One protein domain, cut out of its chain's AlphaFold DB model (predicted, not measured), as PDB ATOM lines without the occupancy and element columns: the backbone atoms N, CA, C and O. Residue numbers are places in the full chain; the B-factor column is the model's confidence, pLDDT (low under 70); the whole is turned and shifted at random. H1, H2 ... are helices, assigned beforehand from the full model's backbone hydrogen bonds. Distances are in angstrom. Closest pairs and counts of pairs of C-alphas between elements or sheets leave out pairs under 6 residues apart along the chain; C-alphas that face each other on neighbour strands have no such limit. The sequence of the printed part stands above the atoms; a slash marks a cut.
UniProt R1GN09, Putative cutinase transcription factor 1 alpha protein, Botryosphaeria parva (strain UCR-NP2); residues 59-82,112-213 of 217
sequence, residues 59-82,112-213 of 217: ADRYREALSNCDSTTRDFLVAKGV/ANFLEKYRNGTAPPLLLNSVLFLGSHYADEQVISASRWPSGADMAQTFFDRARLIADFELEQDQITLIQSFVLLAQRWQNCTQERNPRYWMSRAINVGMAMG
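Overview. This is residues 59 to 82 and 112 to 213 of the 217 residues of the protein "Putative cutinase transcription factor 1 alpha protein" of Botryosphaeria parva (strain UCR-NP2) (UniProt R1GN09). Three helices side by side, H4, H6 and H7, make the core, running up and down, and H8 folds back along H7 on the side away from H4. H1 and H2 form a corner on the opposite side of this core from H8, H5 is a short turn near the first residue of H6, and H3 lies to one side with no helix touching it. The printed part has 126 residues with eight named helices, H1 to H8 in order along the chain, and no named strand; the class is all helix. It is compact, with a radius of gyration of the C-alphas of 15.1 A, and rounded, with spans of 41 by 35 by 32 A.

Arrangement. H1, residues 59 to 67, is close to but not clearly touching H2, residues 71 to 79; their closest C-alphas, of Leu 66 and Arg 74, are 6.5 A apart, and they run opposite ways at a steep tilt of 47 degrees. H3, residues 112 to 119, is only just apart from H4, residues 125 to 138, with the closest C-alphas 8.1 A apart. H5, residues 141 to 145, is close to but not clearly touching H6, residues 152 to 168, with the C-alphas of Ile 144 and Gly 152 closest at 6.2 A. H4 and H6 touch, closest at the C-alphas of Phe 133 and Ala 156, 4.4 A apart, and run opposite ways at a shallow tilt of 21 degrees. H2 is close to but not clearly touching H6; the C-alphas of Leu 77 and Leu 165 are closest at 7.6 A. H7, residues 175 to 185, touches H4 at the closest C-alphas of Leu 127 and Ser 181, 5.1 A apart, and runs the same way at a shallow tilt of 25 degrees. H4, H6 and H7 are an up and down bundle, each running against the one before it. H7 and H8, residues 198 to 211, form a helical hairpin: they touch, closest at the C-alphas of Ile 179 and Ala 205, 4.6 A apart, at a shallow tilt of 13 degrees. Every O i to N i+4 pair is within hydrogen-bond range in H1, H2, H3, H5, H6, H7 and H8; in H4 it is 8 of 10.

Along the chain. H1 begins at C-alpha 59 at (-4.299, -30.821, 0.135). H6 is the longest helix, 23.8 A from C-alpha 152 at (12.949, -28.830, 21.977) to C-alpha 168; H4 measures 20.5 A and H7 15.0 A. H8, 20.2 A long, ends at C-alpha 211 at (6.358, -52.143, -3.678).

Size, cuts and confidence. The C-alphas of Ser 145 and Gly 213, the two farthest apart, are 45.5 A from each other. Residues 83 to 111 are not printed, and C-alphas 82 and 112 are 24.5 A apart across this cut. The link H7 to H8, residues 186 to 197, is long; within it, residues 189 to 196 have pLDDT under 70, against a mean of 91.3 over the printed part.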
ATOM      1  N   ALA A  59      -3.245 -31.148  -0.827       87.38
ATOM      2  CA  ALA A  59      -4.299 -30.821   0.135       87.38
ATOM      3  C   ALA A  59      -5.597 -31.619  -0.093       87.38
ATOM      4  O   ALA A  59      -6.245 -32.035   0.868       87.38
ATOM      5  N   ASP A  60      -5.954 -31.868  -1.353       89.31
ATOM      6  CA  ASP A  60      -7.175 -32.590  -1.703       89.31
ATOM      7  C   ASP A  60      -7.046 -34.082  -1.391       89.31
ATOM      8  O   ASP A  60      -7.990 -34.664  -0.863       89.31
ATOM      9  N   ARG A  61      -5.860 -34.675  -1.593       90.38
ATOM     10  CA  ARG A  61      -5.581 -36.076  -1.224       90.38
ATOM     11  C   ARG A  61      -5.760 -36.323   0.271       90.38
ATOM     12  O   ARG A  61      -6.411 -37.285   0.663       90.38
ATOM     13  N   TYR A  62      -5.226 -35.433   1.105       91.88
ATOM     14  CA  TYR A  62      -5.386 -35.542   2.557       91.88
ATOM     15  C   TYR A  62      -6.832 -35.302   2.995       91.88
ATOM     16  O   TYR A  62      -7.308 -35.963   3.917       91.88
ATOM     17  N   ARG A  63      -7.558 -34.392   2.329       91.00
ATOM     18  CA  ARG A  63      -8.981 -34.157   2.606       91.00
ATOM     19  C   ARG A  63      -9.836 -35.372   2.240       91.00
ATOM     20  O   ARG A  63     -10.711 -35.739   3.018       91.00
ATOM     21  N   GLU A  64      -9.568 -35.993   1.095       91.62
ATOM     22  CA  GLU A  64     -10.227 -37.227   0.659       91.62
ATOM     23  C   GLU A  64      -9.930 -38.373   1.633       91.62
ATOM     24  O   GLU A  64     -10.862 -38.995   2.144       91.62
ATOM     25  N   ALA A  65      -8.659 -38.594   1.981       90.94
ATOM     26  CA  ALA A  65      -8.270 -39.618   2.949       90.94
ATOM     27  C   ALA A  65      -8.958 -39.413   4.307       90.94
ATOM     28  O   ALA A  65      -9.511 -40.357   4.866       90.94
ATOM     29  N   LEU A  66      -9.017 -38.168   4.794       91.50
ATOM     30  CA  LEU A  66      -9.726 -37.837   6.026       91.50
ATOM     31  C   LEU A  66     -11.231 -38.109   5.905       91.50
ATOM     32  O   LEU A  66     -11.828 -38.604   6.853       91.50
ATOM     33  N   SER A  67     -11.851 -37.819   4.755       90.81
ATOM     34  CA  SER A  67     -13.283 -38.066   4.526       90.81
ATOM     35  C   SER A  67     -13.661 -39.549   4.520       90.81
ATOM     36  O   SER A  67     -14.798 -39.880   4.851       90.81
ATOM     37  N   ASN A  68     -12.703 -40.428   4.212       91.75
ATOM     38  CA  ASN A  68     -12.882 -41.877   4.267       91.75
ATOM     39  C   ASN A  68     -12.833 -42.427   5.704       91.75
ATOM     40  O   ASN A  68     -13.237 -43.566   5.934       91.75
ATOM     41  N   CYS A  69     -12.358 -41.640   6.675       92.31
ATOM     42  CA  CYS A  69     -12.383 -42.009   8.086       92.31
ATOM     43  C   CYS A  69     -13.769 -41.782   8.712       92.31
ATOM     44  O   CYS A  69     -14.489 -40.829   8.387       92.31
ATOM     45  N   ASP A  70     -14.110 -42.612   9.701       95.06
ATOM     46  CA  ASP A  70     -15.296 -42.394  10.530       95.06
ATOM     47  C   ASP A  70     -15.231 -41.043  11.276       95.06
ATOM     48  O   ASP A  70     -14.173 -40.420  11.412       95.06
ATOM     49  N   SER A  71     -16.383 -40.547  11.739       94.19
ATOM     50  CA  SER A  71     -16.466 -39.240  12.407       94.19
ATOM     51  C   SER A  71     -15.605 -39.153  13.667       94.19
ATOM     52  O   SER A  71     -14.948 -38.140  13.878       94.19
ATOM     53  N   THR A  72     -15.545 -40.220  14.464       95.88
ATOM     54  CA  THR A  72     -14.781 -40.258  15.719       95.88
ATOM     55  C   THR A  72     -13.282 -40.145  15.451       95.88
ATOM     56  O   THR A  72     -12.578 -39.377  16.107       95.88
ATOM     57  N   THR A  73     -12.794 -40.875  14.450       94.69
ATOM     58  CA  THR A  73     -11.409 -40.829  13.986       94.69
ATOM     59  C   THR A  73     -11.058 -39.441  13.459       94.69
ATOM     60  O   THR A  73     -10.006 -38.901  13.804       94.69
ATOM     61  N   ARG A  74     -11.943 -38.820  12.667       94.38
ATOM     62  CA  ARG A  74     -11.734 -37.449  12.179       94.38
ATOM     63  C   ARG A  74     -11.625 -36.446  13.321       94.38
ATOM     64  O   ARG A  74     -10.666 -35.678  13.347       94.38
ATOM     65  N   ASP A  75     -12.549 -36.488  14.276       95.06
ATOM     66  CA  ASP A  75     -12.551 -35.582  15.427       95.06
ATOM     67  C   ASP A  75     -11.288 -35.764  16.278       95.06
ATOM     68  O   ASP A  75     -10.669 -34.788  16.705       95.06
ATOM     69  N   PHE A  76     -10.838 -37.010  16.453       96.31
ATOM     70  CA  PHE A  76      -9.577 -37.319  17.122       96.31
ATOM     71  C   PHE A  76      -8.360 -36.730  16.391       96.31
ATOM     72  O   PHE A  76      -7.509 -36.101  17.024       96.31
ATOM     73  N   LEU A  77      -8.266 -36.895  15.068       94.88
ATOM     74  CA  LEU A  77      -7.155 -36.370  14.264       94.88
ATOM     75  C   LEU A  77      -7.124 -34.836  14.259       94.88
ATOM     76  O   LEU A  77      -6.047 -34.245  14.381       94.88
ATOM     77  N   VAL A  78      -8.296 -34.199  14.179       93.44
ATOM     78  CA  VAL A  78      -8.449 -32.742  14.294       93.44
ATOM     79  C   VAL A  78      -8.017 -32.270  15.680       93.44
ATOM     80  O   VAL A  78      -7.205 -31.355  15.778       93.44
ATOM     81  N   ALA A  79      -8.457 -32.934  16.751       94.88
ATOM     82  CA  ALA A  79      -8.056 -32.592  18.116       94.88
ATOM     83  C   ALA A  79      -6.545 -32.765  18.360       94.88
ATOM     84  O   ALA A  79      -5.954 -32.046  19.166       94.88
ATOM     85  N   LYS A  80      -5.895 -33.704  17.662       94.56
ATOM     86  CA  LYS A  80      -4.431 -33.876  17.685       94.56
ATOM     87  C   LYS A  80      -3.683 -32.855  16.823       94.56
ATOM     88  O   LYS A  80      -2.459 -32.746  16.942       94.56
ATOM     89  N   GLY A  81      -4.391 -32.100  15.985       93.69
ATOM     90  CA  GLY A  81      -3.811 -31.046  15.167       93.69
ATOM     91  C   GLY A  81      -2.812 -31.578  14.144       93.69
ATOM     92  O   GLY A  81      -1.777 -30.956  13.917       93.69
ATOM     93  N   VAL A  82      -3.065 -32.761  13.568       93.25
ATOM     94  CA  VAL A  82      -2.119 -33.424  12.644       93.25
ATOM     95  C   VAL A  82      -1.798 -32.579  11.404       93.25
ATOM     96  O   VAL A  82      -0.721 -32.717  10.829       93.25
ATOM     97  N   ALA A 112      15.598 -28.008  -2.932       96.00
ATOM     98  CA  ALA A 112      14.923 -26.976  -3.732       96.00
ATOM     99  C   ALA A 112      13.425 -27.268  -3.965       96.00
ATOM    100  O   ALA A 112      12.592 -26.403  -3.715       96.00
ATOM    101  N   ASN A 113      13.091 -28.500  -4.367       94.94
ATOM    102  CA  ASN A 113      11.718 -28.964  -4.579       94.94
ATOM    103  C   ASN A 113      10.895 -28.904  -3.282       94.94
ATOM    104  O   ASN A 113       9.771 -28.406  -3.276       94.94
ATOM    105  N   PHE A 114      11.469 -29.351  -2.161       96.88
ATOM    106  CA  PHE A 114      10.789 -29.268  -0.869       96.88
ATOM    107  C   PHE A 114      10.515 -27.820  -0.457       96.88
ATOM    108  O   PHE A 114       9.386 -27.499  -0.098       96.88
ATOM    109  N   LEU A 115      11.513 -26.932  -0.544       96.81
ATOM    110  CA  LEU A 115      11.350 -25.520  -0.182       96.81
ATOM    111  C   LEU A 115      10.352 -24.797  -1.092       96.81
ATOM    112  O   LEU A 115       9.625 -23.927  -0.626       96.81
ATOM    113  N   GLU A 116      10.289 -25.153  -2.374       96.38
ATOM    114  CA  GLU A 116       9.264 -24.652  -3.290       96.38
ATOM    115  C   GLU A 116       7.862 -25.083  -2.853       96.38
ATOM    116  O   GLU A 116       6.997 -24.231  -2.648       96.38
ATOM    117  N   LYS A 117       7.647 -26.384  -2.625       94.44
ATOM    118  CA  LYS A 117       6.368 -26.907  -2.122       94.44
ATOM    119  C   LYS A 117       5.984 -26.285  -0.784       94.44
ATOM    120  O   LYS A 117       4.824 -25.949  -0.572       94.44
ATOM    121  N   TYR A 118       6.950 -26.104   0.110       95.44
ATOM    122  CA  TYR A 118       6.742 -25.482   1.411       95.44
ATOM    123  C   TYR A 118       6.289 -24.023   1.283       95.44
ATOM    124  O   TYR A 118       5.251 -23.666   1.836       95.44
ATOM    125  N   ARG A 119       6.984 -23.204   0.480       94.75
ATOM    126  CA  ARG A 119       6.582 -21.810   0.209       94.75
ATOM    127  C   ARG A 119       5.208 -21.708  -0.450       94.75
ATOM    128  O   ARG A 119       4.469 -20.772  -0.166       94.75
ATOM    129  N   ASN A 120       4.863 -22.678  -1.292       93.81
ATOM    130  CA  ASN A 120       3.566 -22.745  -1.963       93.81
ATOM    131  C   ASN A 120       2.453 -23.338  -1.076       93.81
ATOM    132  O   ASN A 120       1.320 -23.458  -1.534       93.81
ATOM    133  N   GLY A 121       2.749 -23.754   0.163       91.06
ATOM    134  CA  GLY A 121       1.777 -24.391   1.057       91.06
ATOM    135  C   GLY A 121       1.316 -25.783   0.598       91.06
ATOM    136  O   GLY A 121       0.273 -26.263   1.029       91.06
ATOM    137  N   THR A 122       2.072 -26.438  -0.286       93.44
ATOM    138  CA  THR A 122       1.753 -27.752  -0.874       93.44
ATOM    139  C   THR A 122       2.680 -28.873  -0.404       93.44
ATOM    140  O   THR A 122       2.583 -30.005  -0.897       93.44
ATOM    141  N   ALA A 123       3.571 -28.587   0.551       94.62
ATOM    142  CA  ALA A 123       4.399 -29.597   1.198       94.62
ATOM    143  C   ALA A 123       3.510 -30.661   1.870       94.62
ATOM    144  O   ALA A 123       2.598 -30.299   2.616       94.62
ATOM    145  N   PRO A 124       3.754 -31.964   1.631       95.88
ATOM    146  CA  PRO A 124       2.988 -33.024   2.274       95.88
ATOM    147  C   PRO A 124       3.055 -32.930   3.804       95.88
ATOM    148  O   PRO A 124       4.163 -32.935   4.346       95.88
ATOM    149  N   PRO A 125       1.909 -32.876   4.512       96.62
ATOM    150  CA  PRO A 125       1.866 -32.831   5.970       96.62
ATOM    151  C   PRO A 125       2.705 -33.904   6.664       96.62
ATOM    152  O   PRO A 125       3.347 -33.597   7.670       96.62
ATOM    153  N   LEU A 126       2.746 -35.135   6.133       97.75
ATOM    154  CA  LEU A 126       3.589 -36.199   6.685       97.75
ATOM    155  C   LEU A 126       5.067 -35.780   6.697       97.75
ATOM    156  O   LEU A 126       5.702 -35.756   7.751       97.75
ATOM    157  N   LEU A 127       5.583 -35.387   5.530       97.69
ATOM    158  CA  LEU A 127       6.985 -35.023   5.350       97.69
ATOM    159  C   LEU A 127       7.342 -33.737   6.089       97.69
ATOM    160  O   LEU A 127       8.410 -33.656   6.689       97.69
ATOM    161  N   LEU A 128       6.446 -32.748   6.084       97.94
ATOM    162  CA  LEU A 128       6.646 -31.508   6.822       97.94
ATOM    163  C   LEU A 128       6.781 -31.790   8.322       97.94
ATOM    164  O   LEU A 128       7.759 -31.360   8.923       97.94
ATOM    165  N   ASN A 129       5.867 -32.560   8.923       98.12
ATOM    166  CA  ASN A 129       5.981 -32.919  10.338       98.12
ATOM    167  C   ASN A 129       7.261 -33.727  10.622       98.12
ATOM    168  O   ASN A 129       7.908 -33.484  11.637       98.12
ATOM    169  N   SER A 130       7.680 -34.631   9.730       98.19
ATOM    170  CA  SER A 130       8.957 -35.352   9.864       98.19
ATOM    171  C   SER A 130      10.182 -34.425   9.834       98.19
ATOM    172  O   SER A 130      11.109 -34.614  10.621       98.19
ATOM    173  N   VAL A 131      10.181 -33.407   8.968       98.25
ATOM    174  CA  VAL A 131      11.235 -32.378   8.898       98.25
ATOM    175  C   VAL A 131      11.252 -31.530  10.171       98.25
ATOM    176  O   VAL A 131      12.307 -31.360  10.776       98.25
ATOM    177  N   LEU A 132      10.087 -31.055  10.623       97.94
ATOM    178  CA  LEU A 132       9.968 -30.253  11.844       97.94
ATOM    179  C   LEU A 132      10.376 -31.043  13.091       97.94
ATOM    180  O   LEU A 132      11.053 -30.500  13.962       97.94
ATOM    181  N   PHE A 133      10.024 -32.328  13.161       97.44
ATOM    182  CA  PHE A 133      10.462 -33.245  14.213       97.44
ATOM    183  C   PHE A 133      11.986 -33.250  14.359       97.44
ATOM    184  O   PHE A 133      12.498 -33.051  15.461       97.44
ATOM    185  N   LEU A 134      12.721 -33.434  13.263       97.19
ATOM    186  CA  LEU A 134      14.179 -33.481  13.326       97.19
ATOM    187  C   LEU A 134      14.805 -32.103  13.524       97.19
ATOM    188  O   LEU A 134      15.689 -31.972  14.366       97.19
ATOM    189  N   GLY A 135      14.291 -31.069  12.853       97.06
ATOM    190  CA  GLY A 135      14.730 -29.687  13.062       97.06
ATOM    191  C   GLY A 135      14.595 -29.236  14.521       97.06
ATOM    192  O   GLY A 135      15.452 -28.522  15.030       97.06
ATOM    193  N   SER A 136      13.579 -29.733  15.236       96.81
ATOM    194  CA  SER A 136      13.345 -29.407  16.651       96.81
ATOM    195  C   SER A 136      14.469 -29.841  17.594       96.81
ATOM    196  O   SER A 136      14.613 -29.250  18.660       96.81
ATOM    197  N   HIS A 137      15.285 -30.831  17.216       94.62
ATOM    198  CA  HIS A 137      16.426 -31.270  18.031       94.62
ATOM    199  C   HIS A 137      17.581 -30.261  18.032       94.62
ATOM    200  O   HIS A 137      18.441 -30.332  18.904       94.62
ATOM    201  N   TYR A 138      17.592 -29.335  17.071       95.69
ATOM    202  CA  TYR A 138      18.625 -28.311  16.905       95.69
ATOM    203  C   TYR A 138      18.104 -26.905  17.217       95.69
ATOM    204  O   TYR A 138      18.803 -25.925  16.977       95.69
ATOM    205  N   ALA A 139      16.874 -26.793  17.728       95.62
ATOM    206  CA  ALA A 139      16.325 -25.519  18.163       95.62
ATOM    207  C   ALA A 139      17.099 -25.004  19.386       95.62
ATOM    208  O   ALA A 139      17.269 -25.728  20.369       95.62
ATOM    209  N   ASP A 140      17.554 -23.756  19.318       94.88
ATOM    210  CA  ASP A 140      18.219 -23.092  20.434       94.88
ATOM    211  C   ASP A 140      17.212 -22.556  21.470       94.88
ATOM    212  O   ASP A 140      15.990 -22.620  21.303       94.88
ATOM    213  N   GLU A 141      17.729 -22.014  22.571       93.56
ATOM    214  CA  GLU A 141      16.909 -21.472  23.659       93.56
ATOM    215  C   GLU A 141      16.032 -20.287  23.215       93.56
ATOM    216  O   GLU A 141      14.928 -20.105  23.734       93.56
ATOM    217  N   GLN A 142      16.463 -19.506  22.219       93.88
ATOM    218  CA  GLN A 142      15.672 -18.391  21.687       93.88
ATOM    219  C   GLN A 142      14.454 -18.910  20.921       93.88
ATOM    220  O   GLN A 142      13.336 -18.449  21.142       93.88
ATOM    221  N   VAL A 143      14.649 -19.916  20.066       94.38
ATOM    222  CA  VAL A 143      13.569 -20.576  19.327       94.38
ATOM    223  C   VAL A 143      12.597 -21.256  20.286       94.38
ATOM    224  O   VAL A 143      11.386 -21.120  20.122       94.38
ATOM    225  N   ILE A 144      13.105 -21.956  21.304       94.75
ATOM    226  CA  ILE A 144      12.271 -22.656  22.288       94.75
ATOM    227  C   ILE A 144      11.446 -21.658  23.106       94.75
ATOM    228  O   ILE A 144      10.232 -21.832  23.209       94.75
ATOM    229  N   SER A 145      12.066 -20.595  23.630       93.12
ATOM    230  CA  SER A 145      11.387 -19.581  24.452       93.12
ATOM    231  C   SER A 145      10.351 -18.752  23.685       93.12
ATOM    232  O   SER A 145       9.359 -18.324  24.271       93.12
ATOM    233  N   ALA A 146      10.540 -18.561  22.375       91.56
ATOM    234  CA  ALA A 146       9.551 -17.940  21.494       91.56
ATOM    235  C   ALA A 146       8.416 -18.897  21.078       91.56
ATOM    236  O   ALA A 146       7.422 -18.470  20.487       91.56
ATOM    237  N   SER A 147       8.557 -20.195  21.353       93.00
ATOM    238  CA  SER A 147       7.576 -21.216  21.006       93.00
ATOM    239  C   SER A 147       6.587 -21.478  22.149       93.00
ATOM    240  O   SER A 147       6.776 -21.065  23.289       93.00
ATOM    241  N   ARG A 148       5.519 -22.226  21.858       93.06
ATOM    242  CA  ARG A 148       4.561 -22.689  22.881       93.06
ATOM    243  C   ARG A 148       5.027 -23.929  23.655       93.06
ATOM    244  O   ARG A 148       4.295 -24.399  24.524       93.06
ATOM    245  N   TRP A 149       6.164 -24.521  23.286       94.56
ATOM    246  CA  TRP A 149       6.650 -25.768  23.874       94.56
ATOM    247  C   TRP A 149       7.697 -25.491  24.957       94.56
ATOM    248  O   TRP A 149       8.535 -24.612  24.776       94.56
ATOM    249  N   PRO A 150       7.695 -26.261  26.059       93.12
ATOM    250  CA  PRO A 150       8.631 -26.039  27.157       93.12
ATOM    251  C   PRO A 150      10.060 -26.501  26.838       93.12
ATOM    252  O   PRO A 150      11.003 -26.050  27.483       93.12
ATOM    253  N   SER A 151      10.243 -27.385  25.854       94.88
ATOM    254  CA  SER A 151      11.561 -27.827  25.400       94.88
ATOM    255  C   SER A 151      11.565 -28.218  23.921       94.88
ATOM    256  O   SER A 151      10.523 -28.540  23.340       94.88
ATOM    257  N   GLY A 152      12.760 -28.269  23.318       93.00
ATOM    258  CA  GLY A 152      12.949 -28.830  21.977       93.00
ATOM    259  C   GLY A 152      12.520 -30.299  21.880       93.00
ATOM    260  O   GLY A 152      12.000 -30.721  20.848       93.00
ATOM    261  N   ALA A 153      12.637 -31.065  22.972       92.44
ATOM    262  CA  ALA A 153      12.181 -32.453  23.031       92.44
ATOM    263  C   ALA A 153      10.646 -32.565  22.988       92.44
ATOM    264  O   ALA A 153      10.122 -33.418  22.275       92.44
ATOM    265  N   ASP A 154       9.918 -31.686  23.682       94.38
ATOM    266  CA  ASP A 154       8.446 -31.650  23.649       94.38
ATOM    267  C   ASP A 154       7.916 -31.204  22.281       94.38
ATOM    268  O   ASP A 154       6.914 -31.720  21.770       94.38
ATOM    269  N   MET A 155       8.625 -30.264  21.658       95.44
ATOM    270  CA  MET A 155       8.355 -29.822  20.296       95.44
ATOM    271  C   MET A 155       8.581 -30.966  19.294       95.44
ATOM    272  O   MET A 155       7.677 -31.304  18.525       95.44
ATOM    273  N   ALA A 156       9.731 -31.643  19.375       95.31
ATOM    274  CA  ALA A 156      10.044 -32.818  18.566       95.31
ATOM    275  C   ALA A 156       9.008 -33.937  18.759       95.31
ATOM    276  O   ALA A 156       8.511 -34.502  17.783       95.31
ATOM    277  N   GLN A 157       8.631 -34.226  20.007       94.75
ATOM    278  CA  GLN A 157       7.615 -35.221  20.342       94.75
ATOM    279  C   GLN A 157       6.276 -34.901  19.669       94.75
ATOM    280  O   GLN A 157       5.660 -35.793  19.088       94.75
ATOM    281  N   THR A 158       5.860 -33.633  19.693       96.12
ATOM    282  CA  THR A 158       4.603 -33.187  19.078       96.12
ATOM    283  C   THR A 158       4.597 -33.437  17.572       96.12
ATOM    284  O   THR A 158       3.655 -34.037  17.051       96.12
ATOM    285  N   PHE A 159       5.645 -33.017  16.861       97.50
ATOM    286  CA  PHE A 159       5.723 -33.213  15.410       97.50
ATOM    287  C   PHE A 159       5.871 -34.681  15.026       97.50
ATOM    288  O   PHE A 159       5.242 -35.130  14.066       97.50
ATOM    289  N   PHE A 160       6.621 -35.462  15.807       96.12
ATOM    290  CA  PHE A 160       6.687 -36.902  15.600       96.12
ATOM    291  C   PHE A 160       5.310 -37.549  15.749       96.12
ATOM    292  O   PHE A 160       4.922 -38.351  14.906       96.12
ATOM    293  N   ASP A 161       4.567 -37.225  16.810       95.94
ATOM    294  CA  ASP A 161       3.258 -37.833  17.050       95.94
ATOM    295  C   ASP A 161       2.269 -37.481  15.938       95.94
ATOM    296  O   ASP A 161       1.508 -38.347  15.510       95.94
ATOM    297  N   ARG A 162       2.323 -36.254  15.411       97.38
ATOM    298  CA  ARG A 162       1.527 -35.840  14.247       97.38
ATOM    299  C   ARG A 162       1.889 -36.633  12.993       97.38
ATOM    300  O   ARG A 162       0.999 -37.216  12.379       97.38
ATOM    301  N   ALA A 163       3.176 -36.723  12.649       97.50
ATOM    302  CA  ALA A 163       3.645 -37.522  11.515       97.50
ATOM    303  C   ALA A 163       3.273 -39.007  11.668       97.50
ATOM    304  O   ALA A 163       2.795 -39.639  10.728       97.50
ATOM    305  N   ARG A 164       3.422 -39.559  12.875       95.44
ATOM    306  CA  ARG A 164       3.033 -40.934  13.194       95.44
ATOM    307  C   ARG A 164       1.544 -41.156  12.971       95.44
ATOM    308  O   ARG A 164       1.188 -42.140  12.345       95.44
ATOM    309  N   LEU A 165       0.686 -40.261  13.458       96.88
ATOM    310  CA  LEU A 165      -0.758 -40.377  13.258       96.88
ATOM    311  C   LEU A 165      -1.118 -40.338  11.770       96.88
ATOM    312  O   LEU A 165      -1.868 -41.187  11.307       96.88
ATOM    313  N   ILE A 166      -0.520 -39.430  10.999       96.81
ATOM    314  CA  ILE A 166      -0.714 -39.385   9.542       96.81
ATOM    315  C   ILE A 166      -0.336 -40.725   8.887       96.81
ATOM    316  O   ILE A 166      -1.050 -41.208   8.010       96.81
ATOM    317  N   ALA A 167       0.766 -41.336   9.326       95.31
ATOM    318  CA  ALA A 167       1.243 -42.615   8.814       95.31
ATOM    319  C   ALA A 167       0.415 -43.825   9.273       95.31
ATOM    320  O   ALA A 167       0.291 -44.790   8.523       95.31
ATOM    321  N   ASP A 168      -0.079 -43.820  10.510       94.06
ATOM    322  CA  ASP A 168      -0.851 -44.918  11.101       94.06
ATOM    323  C   ASP A 168      -2.277 -44.970  10.543       94.06
ATOM    324  O   ASP A 168      -2.819 -46.054  10.369       94.06
ATOM    325  N   PHE A 169      -2.856 -43.808  10.234       94.94
ATOM    326  CA  PHE A 169      -4.166 -43.686   9.588       94.94
ATOM    327  C   PHE A 169      -4.077 -43.650   8.052       94.94
ATOM    328  O   PHE A 169      -5.071 -43.365   7.394       94.94
ATOM    329  N   GLU A 170      -2.895 -43.921   7.484       93.88
ATOM    330  CA  GLU A 170      -2.663 -44.051   6.035       93.88
ATOM    331  C   GLU A 170      -3.151 -42.843   5.208       93.88
ATOM    332  O   GLU A 170      -3.634 -42.977   4.084       93.88
ATOM    333  N   LEU A 171      -3.003 -41.629   5.755       94.44
ATOM    334  CA  LEU A 171      -3.506 -40.410   5.106       94.44
ATOM    335  C   LEU A 171      -2.613 -39.929   3.949       94.44
ATOM    336  O   LEU A 171      -3.042 -39.113   3.135       94.44
ATOM    337  N   GLU A 172      -1.375 -40.422   3.867       94.38
ATOM    338  CA  GLU A 172      -0.459 -40.178   2.750       94.38
ATOM    339  C   GLU A 172      -0.363 -41.415   1.853       94.38
ATOM    340  O   GLU A 172      -0.160 -42.528   2.332       94.38
ATOM    341  N   GLN A 173      -0.443 -41.197   0.542       90.50
ATOM    342  CA  GLN A 173      -0.402 -42.252  -0.478       90.50
ATOM    343  C   GLN A 173       0.822 -42.142  -1.398       90.50
ATOM    344  O   GLN A 173       1.154 -43.091  -2.107       90.50
ATOM    345  N   ASP A 174       1.503 -40.993  -1.409       91.69
ATOM    346  CA  ASP A 174       2.706 -40.790  -2.206       91.69
ATOM    347  C   ASP A 174       3.852 -41.627  -1.660       91.69
ATOM    348  O   ASP A 174       4.386 -41.374  -0.581       91.69
ATOM    349  N   GLN A 175       4.243 -42.633  -2.436       90.88
ATOM    350  CA  GLN A 175       5.231 -43.621  -2.025       90.88
ATOM    351  C   GLN A 175       6.601 -42.984  -1.747       90.88
ATOM    352  O   GLN A 175       7.277 -43.383  -0.801       90.88
ATOM    353  N   ILE A 176       6.991 -41.951  -2.504       92.44
ATOM    354  CA  ILE A 176       8.237 -41.212  -2.255       92.44
ATOM    355  C   ILE A 176       8.156 -40.456  -0.927       92.44
ATOM    356  O   ILE A 176       9.055 -40.587  -0.097       92.44
ATOM    357  N   THR A 177       7.065 -39.729  -0.689       95.38
ATOM    358  CA  THR A 177       6.805 -39.022   0.572       95.38
ATOM    359  C   THR A 177       6.800 -39.994   1.750       95.38
ATOM    360  O   THR A 177       7.399 -39.692   2.782       95.38
ATOM    361  N   LEU A 178       6.187 -41.173   1.605       95.88
ATOM    362  CA  LEU A 178       6.188 -42.226   2.623       95.88
ATOM    363  C   LEU A 178       7.611 -42.703   2.930       95.88
ATOM    364  O   LEU A 178       8.008 -42.695   4.092       95.88
ATOM    365  N   ILE A 179       8.403 -43.054   1.910       95.31
ATOM    366  CA  ILE A 179       9.798 -43.490   2.092       95.31
ATOM    367  C   ILE A 179      10.611 -42.404   2.800       95.31
ATOM    368  O   ILE A 179      11.238 -42.686   3.821       95.31
ATOM    369  N   GLN A 180      10.576 -41.168   2.293       97.06
ATOM    370  CA  GLN A 180      11.307 -40.039   2.872       97.06
ATOM    371  C   GLN A 180      10.933 -39.849   4.343       97.06
ATOM    372  O   GLN A 180      11.799 -39.835   5.212       97.06
ATOM    373  N   SER A 181       9.636 -39.792   4.636       97.75
ATOM    374  CA  SER A 181       9.139 -39.554   5.989       97.75
ATOM    375  C   SER A 181       9.475 -40.700   6.941       97.75
ATOM    376  O   SER A 181       9.888 -40.451   8.068       97.75
ATOM    377  N   PHE A 182       9.365 -41.957   6.505       96.69
ATOM    378  CA  PHE A 182       9.701 -43.119   7.330       96.69
ATOM    379  C   PHE A 182      11.196 -43.195   7.645       96.69
ATOM    380  O   PHE A 182      11.553 -43.510   8.779       96.69
ATOM    381  N   VAL A 183      12.074 -42.838   6.703       95.75
ATOM    382  CA  VAL A 183      13.518 -42.745   6.980       95.75
ATOM    383  C   VAL A 183      13.812 -41.668   8.029       95.75
ATOM    384  O   VAL A 183      14.625 -41.898   8.928       95.75
ATOM    385  N   LEU A 184      13.124 -40.524   7.967       96.62
ATOM    386  CA  LEU A 184      13.269 -39.466   8.969       96.62
ATOM    387  C   LEU A 184      12.706 -39.878  10.339       96.62
ATOM    388  O   LEU A 184      13.353 -39.663  11.360       96.62
ATOM    389  N   LEU A 185      11.541 -40.530  10.390       95.31
ATOM    390  CA  LEU A 185      10.956 -41.028  11.645       95.31
ATOM    391  C   LEU A 185      11.811 -42.123  12.296       95.31
ATOM    392  O   LEU A 185      11.851 -42.218  13.525       95.31
ATOM    393  N   ALA A 186      12.548 -42.904  11.500       93.88
ATOM    394  CA  ALA A 186      13.492 -43.898  12.003       93.88
ATOM    395  C   ALA A 186      14.635 -43.284  12.833       93.88
ATOM    396  O   ALA A 186      15.251 -43.995  13.619       93.88
ATOM    397  N   GLN A 187      14.891 -41.976  12.725       91.56
ATOM    398  CA  GLN A 187      15.925 -41.299  13.514       91.56
ATOM    399  C   GLN A 187      15.518 -41.057  14.974       91.56
ATOM    400  O   GLN A 187      16.345 -40.649  15.787       91.56
ATOM    401  N   ARG A 188      14.259 -41.332  15.350       84.56
ATOM    402  CA  ARG A 188      13.828 -41.286  16.752       84.56
ATOM    403  C   ARG A 188      14.485 -42.417  17.544       84.56
ATOM    404  O   ARG A 188      13.939 -43.515  17.669       84.56
ATOM    405  N   TRP A 189      15.641 -42.137  18.137       69.94
ATOM    406  CA  TRP A 189      16.300 -43.056  19.056       69.94
ATOM    407  C   TRP A 189      15.800 -42.830  20.481       69.94
ATOM    408  O   TRP A 189      16.245 -41.916  21.166       69.94
ATOM    409  N   GLN A 190      14.844 -43.642  20.930       62.12
ATOM    410  CA  GLN A 190      14.284 -43.495  22.279       62.12
ATOM    411  C   GLN A 190      14.273 -44.762  23.130       62.12
ATOM    412  O   GLN A 190      13.860 -44.646  24.272       62.12
ATOM    413  N   ASN A 191      14.703 -45.919  22.594       55.50
ATOM    414  CA  ASN A 191      15.105 -47.177  23.269       55.50
ATOM    415  C   ASN A 191      14.847 -48.384  22.340       55.50
ATOM    416  O   ASN A 191      13.869 -48.416  21.593       55.50
ATOM    417  N   CYS A 192      15.702 -49.413  22.388       53.19
ATOM    418  CA  CYS A 192      15.623 -50.577  21.490       53.19
ATOM    419  C   CYS A 192      14.441 -51.531  21.772       53.19
ATOM    420  O   CYS A 192      14.124 -52.360  20.911       53.19
ATOM    421  N   THR A 193      13.802 -51.393  22.938       54.88
ATOM    422  CA  THR A 193      12.716 -52.238  23.467       54.88
ATOM    423  C   THR A 193      11.306 -51.719  23.172       54.88
ATOM    424  O   THR A 193      10.345 -52.439  23.419       54.88
ATOM    425  N   GLN A 194      11.149 -50.500  22.640       61.78
ATOM    426  CA  GLN A 194       9.832 -50.010  22.218       61.78
ATOM    427  C   GLN A 194       9.354 -50.732  20.946       61.78
ATOM    428  O   GLN A 194      10.147 -50.972  20.033       61.78
ATOM    429  N   GLU A 195       8.049 -51.018  20.856       57.19
ATOM    430  CA  GLU A 195       7.427 -51.690  19.697       57.19
ATOM    431  C   GLU A 195       7.672 -50.951  18.373       57.19
ATOM    432  O   GLU A 195       7.868 -51.571  17.331       57.19
ATOM    433  N   ARG A 196       7.722 -49.614  18.411       64.88
ATOM    434  CA  ARG A 196       7.946 -48.748  17.240       64.88
ATOM    435  C   ARG A 196       9.327 -48.100  17.269       64.88
ATOM    436  O   ARG A 196       9.471 -46.885  17.149       64.88
ATOM    437  N   ASN A 197      10.339 -48.936  17.474       77.31
ATOM    438  CA  ASN A 197      11.747 -48.548  17.412       77.31
ATOM    439  C   ASN A 197      12.158 -48.142  15.970       77.31
ATOM    440  O   ASN A 197      11.397 -48.354  15.024       77.31
ATOM    441  N   PRO A 198      13.371 -47.603  15.754       83.38
ATOM    442  CA  PRO A 198      13.883 -47.276  14.418       83.38
ATOM    443  C   PRO A 198      13.702 -48.369  13.349       83.38
ATOM    444  O   PRO A 198      13.479 -48.063  12.177       83.38
ATOM    445  N   ARG A 199      13.738 -49.654  13.743       84.81
ATOM    446  CA  ARG A 199      13.575 -50.793  12.824       84.81
ATOM    447  C   ARG A 199      12.162 -50.867  12.251       84.81
ATOM    448  O   ARG A 199      12.019 -51.230  11.088       84.81
ATOM    449  N   TYR A 200      11.141 -50.488  13.021       89.25
ATOM    450  CA  TYR A 200       9.757 -50.427  12.548       89.25
ATOM    451  C   TYR A 200       9.615 -49.451  11.372       89.25
ATOM    452  O   TYR A 200       9.147 -49.830  10.298       89.25
ATOM    453  N   TRP A 201      10.084 -48.213  11.542       91.88
ATOM    454  CA  TRP A 201      10.008 -47.193  10.494       91.88
ATOM    455  C   TRP A 201      10.852 -47.558   9.274       91.88
ATOM    456  O   TRP A 201      10.387 -47.433   8.142       91.88
ATOM    457  N   MET A 202      12.050 -48.105   9.494       92.12
ATOM    458  CA  MET A 202      12.898 -48.577   8.402       92.12
ATOM    459  C   MET A 202      12.247 -49.728   7.621       92.12
ATOM    460  O   MET A 202      12.250 -49.719   6.394       92.12
ATOM    461  N   SER A 203      11.626 -50.691   8.308       91.69
ATOM    462  CA  SER A 203      10.893 -51.783   7.660       91.69
ATOM    463  C   SER A 203       9.732 -51.260   6.811       91.69
ATOM    464  O   SER A 203       9.573 -51.700   5.673       91.69
ATOM    465  N   ARG A 204       8.977 -50.261   7.296       93.12
ATOM    466  CA  ARG A 204       7.936 -49.604   6.487       93.12
ATOM    467  C   ARG A 204       8.515 -48.940   5.237       93.12
ATOM    468  O   ARG A 204       7.954 -49.125   4.160       93.12
ATOM    469  N   ALA A 205       9.636 -48.225   5.347       92.56
ATOM    470  CA  ALA A 205      10.298 -47.608   4.193       92.56
ATOM    471  C   ALA A 205      10.734 -48.653   3.150       92.56
ATOM    472  O   ALA A 205      10.463 -48.493   1.961       92.56
ATOM    473  N   ILE A 206      11.345 -49.755   3.601       91.38
ATOM    474  CA  ILE A 206      11.780 -50.862   2.739       91.38
ATOM    475  C   ILE A 206      10.582 -51.504   2.035       91.38
ATOM    476  O   ILE A 206      10.638 -51.722   0.827       91.38
ATOM    477  N   ASN A 207       9.480 -51.750   2.747       90.81
ATOM    478  CA  ASN A 207       8.270 -52.329   2.160       90.81
ATOM    479  C   ASN A 207       7.689 -51.442   1.050       90.81
ATOM    480  O   ASN A 207       7.352 -51.953  -0.018       90.81
ATOM    481  N   VAL A 208       7.642 -50.120   1.255       88.81
ATOM    482  CA  VAL A 208       7.215 -49.178   0.207       88.81
ATOM    483  C   VAL A 208       8.198 -49.192  -0.969       88.81
ATOM    484  O   VAL A 208       7.774 -49.289  -2.116       88.81
ATOM    485  N   GLY A 209       9.510 -49.185  -0.716       86.25
ATOM    486  CA  GLY A 209      10.530 -49.248  -1.770       86.25
ATOM    487  C   GLY A 209      10.494 -50.543  -2.594       86.25
ATOM    488  O   GLY A 209      10.663 -50.510  -3.816       86.25
ATOM    489  N   MET A 210      10.211 -51.681  -1.952       85.38
ATOM    490  CA  MET A 210       9.979 -52.960  -2.629       85.38
ATOM    491  C   MET A 210       8.706 -52.913  -3.474       85.38
ATOM    492  O   MET A 210       8.749 -53.325  -4.631       85.38
ATOM    493  N   ALA A 211       7.613 -52.350  -2.948       83.00
ATOM    494  CA  ALA A 211       6.358 -52.143  -3.678       83.00
ATOM    495  C   ALA A 211       6.495 -51.161  -4.864       83.00
ATOM    496  O   ALA A 211       5.733 -51.233  -5.824       83.00
ATOM    497  N   MET A 212       7.503 -50.290  -4.844       80.81
ATOM    498  CA  MET A 212       7.876 -49.437  -5.976       80.81
ATOM    499  C   MET A 212       8.793 -50.126  -6.997       80.81
ATOM    500  O   MET A 212       8.998 -49.609  -8.094       80.81
ATOM    501  N   GLY A 213       9.397 -51.266  -6.647       76.56
ATOM    502  CA  GLY A 213      10.401 -51.925  -7.480       76.56
ATOM    503  C   GLY A 213      11.727 -51.162  -7.586       76.56
ATOM    504  O   GLY A 213      12.439 -51.343  -8.572       76.56
TER     505      GLY A 213